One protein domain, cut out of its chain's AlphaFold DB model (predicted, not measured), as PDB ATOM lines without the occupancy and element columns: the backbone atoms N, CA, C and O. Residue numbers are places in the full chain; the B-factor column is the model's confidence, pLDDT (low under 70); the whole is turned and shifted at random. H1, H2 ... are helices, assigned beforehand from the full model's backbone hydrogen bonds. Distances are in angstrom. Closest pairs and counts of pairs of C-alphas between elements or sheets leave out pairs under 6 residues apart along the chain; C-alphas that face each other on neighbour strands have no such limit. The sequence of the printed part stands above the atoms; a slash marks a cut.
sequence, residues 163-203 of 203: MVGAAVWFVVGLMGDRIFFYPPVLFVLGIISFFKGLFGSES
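This is residues 163 to 203 of the 203 residues of an uncharacterized protein of Planctomycetes bacterium (UniProt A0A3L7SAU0). Two helices make a loose, narrow, lopsided V: H1 runs one way, residues 176 to 181 turn the chain back, and the longer H2 returns with H1 near its first part only. Residues 188 to 203, of which 188 to 198 belong to H2, stick out and make much of the length. The printed part has 41 residues with two named helices, H1 then H2, and no named strand; its class is all helix. It is only just loose, close to extended, with a radius of gyration of the C-alphas of 13.5 A and spans of 46 by 18 by 7 A.

H1, residues 163 to 175, and H2, residues 182 to 198, are close but not clearly touching; their closest C-alphas, those of Phe 170 and Pro 183, are 7.5 A apart. They run opposite ways at a shallow tilt of 22 degrees. In both helices every O i to N i+4 pair is within hydrogen-bond range.

H1 begins at C-alpha 163 (104.692, 261.025, 197.046) and is 18.7 A long. H2, 24.5 A long, ends at C-alpha 198 (93.481, 256.130, 208.681).

The C-alphas farthest apart, those of Gly 176 and Ser 203, are 45.8 A apart. The printed part has no cut, and its link is short. Residues 179 to 180 and 200 to 203 have pLDDT under 70.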
ATOM      1  N   MET A 163     105.113 262.300 197.645       83.50
ATOM      2  CA  MET A 163     104.692 261.025 197.046       83.50
ATOM      3  C   MET A 163     104.926 260.971 195.534       83.50
ATOM      4  O   MET A 163     105.486 259.996 195.030       83.50
ATOM      5  N   VAL A 164     104.558 262.026 194.803       89.81
ATOM      6  CA  VAL A 164     104.790 262.107 193.352       89.81
ATOM      7  C   VAL A 164     106.289 262.178 193.052       89.81
ATOM      8  O   VAL A 164     106.760 261.492 192.146       89.81
ATOM      9  N   GLY A 165     107.060 262.925 193.849       89.50
ATOM     10  CA  GLY A 165     108.519 262.976 193.731       89.50
ATOM     11  C   GLY A 165     109.177 261.604 193.896       89.50
ATOM     12  O   GLY A 165     110.020 261.226 193.082       89.50
ATOM     13  N   ALA A 166     108.745 260.819 194.890       82.25
ATOM     14  CA  ALA A 166     109.232 259.457 195.099       82.25
ATOM     15  C   ALA A 166     108.873 258.522 193.932       82.25
ATOM     16  O   ALA A 166     109.719 257.739 193.503       82.25
ATOM     17  N   ALA A 167     107.659 258.631 193.381       83.75
ATOM     18  CA  ALA A 167     107.231 257.832 192.233       83.75
ATOM     19  C   ALA A 167     108.045 258.153 190.967       83.75
ATOM     20  O   ALA A 167     108.512 257.240 190.287       83.75
ATOM     21  N   VAL A 168     108.280 259.436 190.675       90.75
ATOM     22  CA  VAL A 168     109.108 259.861 189.531       90.75
ATOM     23  C   VAL A 168     110.557 259.402 189.712       90.75
ATOM     24  O   VAL A 168     111.124 258.800 188.802       90.75
ATOM     25  N   TRP A 169     111.144 259.611 190.895       84.38
ATOM     26  CA  TRP A 169     112.499 259.146 191.208       84.38
ATOM     27  C   TRP A 169     112.632 257.620 191.092       84.38
ATOM     28  O   TRP A 169     113.631 257.118 190.577       84.38
ATOM     29  N   PHE A 170     111.605 256.879 191.518       79.25
ATOM     30  CA  PHE A 170     111.537 255.427 191.392       79.25
ATOM     31  C   PHE A 170     111.531 254.973 189.926       79.25
ATOM     32  O   PHE A 170     112.325 254.107 189.570       79.25
ATOM     33  N   VAL A 171     110.712 255.586 189.064       85.25
ATOM     34  CA  VAL A 171     110.655 255.264 187.623       85.25
ATOM     35  C   VAL A 171     111.969 255.609 186.916       85.25
ATOM     36  O   VAL A 171     112.451 254.814 186.110       85.25
ATOM     37  N   VAL A 172     112.600 256.737 187.257       88.69
ATOM     38  CA  VAL A 172     113.931 257.104 186.737       88.69
ATOM     39  C   VAL A 172     114.996 256.092 187.176       88.69
ATOM     40  O   VAL A 172     115.835 255.693 186.372       88.69
ATOM     41  N   GLY A 173     114.941 255.618 188.425       82.38
ATOM     42  CA  GLY A 173     115.801 254.535 188.912       82.38
ATOM     43  C   GLY A 173     115.567 253.205 188.187       82.38
ATOM     44  O   GLY A 173     116.527 252.486 187.907       82.38
ATOM     45  N   LEU A 174     114.310 252.918 187.833       80.75
ATOM     46  CA  LEU A 174     113.892 251.724 187.095       80.75
ATOM     47  C   LEU A 174     114.393 251.749 185.642       80.75
ATOM     48  O   LEU A 174     114.858 250.728 185.150       80.75
ATOM     49  N   MET A 175     114.395 252.916 184.984       84.50
ATOM     50  CA  MET A 175     114.997 253.083 183.648       84.50
ATOM     51  C   MET A 175     116.532 253.001 183.652       84.50
ATOM     52  O   MET A 175     117.129 252.791 182.601       84.50
ATOM     53  N   GLY A 176     117.178 253.174 184.807       87.50
ATOM     54  CA  GLY A 176     118.635 253.112 184.952       87.50
ATOM     55  C   GLY A 176     119.197 251.742 185.341       87.50
ATOM     56  O   GLY A 176     120.360 251.691 185.741       87.50
ATOM     57  N   ASP A 177     118.389 250.672 185.325       76.25
ATOM     58  CA  ASP A 177     118.760 249.301 185.744       76.25
ATOM     59  C   ASP A 177     119.422 249.207 187.142       76.25
ATOM     60  O   ASP A 177     120.035 248.208 187.524       76.25
ATOM     61  N   ARG A 178     119.267 250.242 187.978       74.81
ATOM     62  CA  ARG A 178     119.648 250.214 189.395       74.81
ATOM     63  C   ARG A 178     118.473 249.664 190.183       74.81
ATOM     64  O   ARG A 178     117.727 250.405 190.821       74.81
ATOM     65  N   ILE A 179     118.323 248.344 190.144       64.44
ATOM     66  CA  ILE A 179     117.292 247.602 190.874       64.44
ATOM     67  C   ILE A 179     117.624 247.627 192.373       64.44
ATOM     68  O   ILE A 179     118.106 246.666 192.970       64.44
ATOM     69  N   PHE A 180     117.411 248.775 193.006       65.25
ATOM     70  CA  PHE A 180     117.392 248.875 194.450       65.25
ATOM     71  C   PHE A 180     116.120 248.157 194.917       65.25
ATOM     72  O   PHE A 180     115.005 248.596 194.658       65.25
ATOM     73  N   PHE A 181     116.281 247.022 195.593       73.19
ATOM     74  CA  PHE A 181     115.166 246.246 196.152       73.19
ATOM     75  C   PHE A 181     114.525 246.941 197.372       73.19
ATOM     76  O   PHE A 181     113.428 246.591 197.800       73.19
ATOM     77  N   TYR A 182     115.198 247.954 197.930       76.94
ATOM     78  CA  TYR A 182     114.783 248.669 199.138       76.94
ATOM     79  C   TYR A 182     113.624 249.668 198.925       76.94
ATOM     80  O   TYR A 182     112.686 249.628 199.718       76.94
ATOM     81  N   PRO A 183     113.611 250.530 197.886       73.69
ATOM     82  CA  PRO A 183     112.512 251.456 197.622       73.69
ATOM     83  C   PRO A 183     111.138 250.795 197.435       73.69
ATOM     84  O   PRO A 183     110.206 251.274 198.075       73.69
ATOM     85  N   PRO A 184     110.967 249.690 196.676       78.62
ATOM     86  CA  PRO A 184     109.670 249.011 196.587       78.62
ATOM     87  C   PRO A 184     109.185 248.493 197.944       78.62
ATOM     88  O   PRO A 184     108.026 248.677 198.306       78.62
ATOM     89  N   VAL A 185     110.079 247.876 198.724       85.62
ATOM     90  CA  VAL A 185     109.737 247.306 200.036       85.62
ATOM     91  C   VAL A 185     109.363 248.410 201.029       85.62
ATOM     92  O   VAL A 185     108.350 248.295 201.717       85.62
ATOM     93  N   LEU A 186     110.120 249.510 201.073       80.88
ATOM     94  CA  LEU A 186     109.819 250.657 201.937       80.88
ATOM     95  C   LEU A 186     108.536 251.387 201.515       80.88
ATOM     96  O   LEU A 186     107.777 251.819 202.380       80.88
ATOM     97  N   PHE A 187     108.254 251.477 200.214       79.19
ATOM     98  CA  PHE A 187     107.020 252.073 199.700       79.19
ATOM     99  C   PHE A 187     105.783 251.275 200.128       79.19
ATOM    100  O   PHE A 187     104.820 251.845 200.641       79.19
ATOM    101  N   VAL A 188     105.834 249.943 200.018       85.81
ATOM    102  CA  VAL A 188     104.748 249.059 200.470       85.81
ATOM    103  C   VAL A 188     104.545 249.157 201.988       85.81
ATOM    104  O   VAL A 188     103.409 249.283 202.444       85.81
ATOM    105  N   LEU A 189     105.623 249.179 202.781       87.69
ATOM    106  CA  LEU A 189     105.535 249.366 204.238       87.69
ATOM    107  C   LEU A 189     104.954 250.737 204.628       87.69
ATOM    108  O   LEU A 189     104.173 250.828 205.581       87.69
ATOM    109  N   GLY A 190     105.291 251.791 203.879       83.56
ATOM    110  CA  GLY A 190     104.731 253.131 204.058       83.56
ATOM    111  C   GLY A 190     103.225 253.175 203.793       83.56
ATOM    112  O   GLY A 190     102.470 253.678 204.625       83.56
ATOM    113  N   ILE A 191     102.772 252.571 202.691       87.88
ATOM    114  CA  ILE A 191     101.345 252.484 202.340       87.88
ATOM    115  C   ILE A 191     100.555 251.713 203.403       87.88
ATOM    116  O   ILE A 191      99.498 252.171 203.840       87.88
ATOM    117  N   ILE A 192     101.071 250.569 203.863       91.06
ATOM    118  CA  ILE A 192     100.419 249.777 204.917       91.06
ATOM    119  C   ILE A 192     100.282 250.602 206.202       91.06
ATOM    120  O   ILE A 192      99.218 250.598 206.821       91.06
ATOM    121  N   SER A 193     101.329 251.337 206.588       83.06
ATOM    122  CA  SER A 193     101.321 252.186 207.788       83.06
ATOM    123  C   SER A 193     100.321 253.341 207.674       83.06
ATOM    124  O   SER A 193      99.615 253.633 208.638       83.06
ATOM    125  N   PHE A 194     100.204 253.945 206.489       85.88
ATOM    126  CA  PHE A 194      99.251 255.017 206.207       85.88
ATOM    127  C   PHE A 194      97.798 254.552 206.346       85.88
ATOM    128  O   PHE A 194      97.017 255.158 207.079       85.88
ATOM    129  N   PHE A 195      97.443 253.424 205.725       89.75
ATOM    130  CA  PHE A 195      96.101 252.861 205.868       89.75
ATOM    131  C   PHE A 195      95.819 252.403 207.304       89.75
ATOM    132  O   PHE A 195      94.719 252.617 207.805       89.75
ATOM    133  N   LYS A 196      96.814 251.857 208.018       82.62
ATOM    134  CA  LYS A 196      96.656 251.532 209.445       82.62
ATOM    135  C   LYS A 196      96.364 252.763 210.304       82.62
ATOM    136  O   LYS A 196      95.641 252.630 211.286       82.62
ATOM    137  N   GLY A 197      96.929 253.919 209.956       81.69
ATOM    138  CA  GLY A 197      96.662 255.188 210.631       81.69
ATOM    139  C   GLY A 197      95.262 255.726 210.340       81.69
ATOM    140  O   GLY A 197      94.580 256.158 211.262       81.69
ATOM    141  N   LEU A 198      94.804 255.638 209.085       87.81
ATOM    142  CA  LEU A 198      93.481 256.130 208.681       87.81
ATOM    143  C   LEU A 198      92.315 255.300 209.231       87.81
ATOM    144  O   LEU A 198      91.265 255.858 209.525       87.81
ATOM    145  N   PHE A 199      92.483 253.986 209.371       84.06
ATOM    146  CA  PHE A 199      91.417 253.088 209.836       84.06
ATOM    147  C   PHE A 199      91.513 252.731 211.329       84.06
ATOM    148  O   PHE A 199      90.744 251.905 211.813       84.06
ATOM    149  N   GLY A 200      92.481 253.295 212.056       66.31
ATOM    150  CA  GLY A 200      92.827 252.877 213.418       66.31
ATOM    151  C   GLY A 200      92.297 253.754 214.556       66.31
ATOM    152  O   GLY A 200      92.643 253.472 215.698       66.31
ATOM    153  N   SER A 201      91.521 254.810 214.285       56.94
ATOM    154  CA  SER A 201      91.109 255.798 215.302       56.94
ATOM    155  C   SER A 201      89.715 255.587 215.913       56.94
ATOM    156  O   SER A 201      89.286 256.413 216.711       56.94
ATOM    157  N   GLU A 202      89.014 254.501 215.587       66.50
ATOM    158  CA  GLU A 202      87.719 254.149 216.193       66.50
ATOM    159  C   GLU A 202      87.821 252.814 216.942       66.50
ATOM    160  O   GLU A 202      87.414 251.764 216.444       66.50
ATOM    161  N   SER A 203      88.402 252.840 218.144       54.81
ATOM    162  CA  SER A 203      88.202 251.804 219.170       54.81
ATOM    163  C   SER A 203      88.622 252.286 220.548       54.81
ATOM    164  O   SER A 203      89.807 252.678 220.662       54.81
TER     165      SER A 203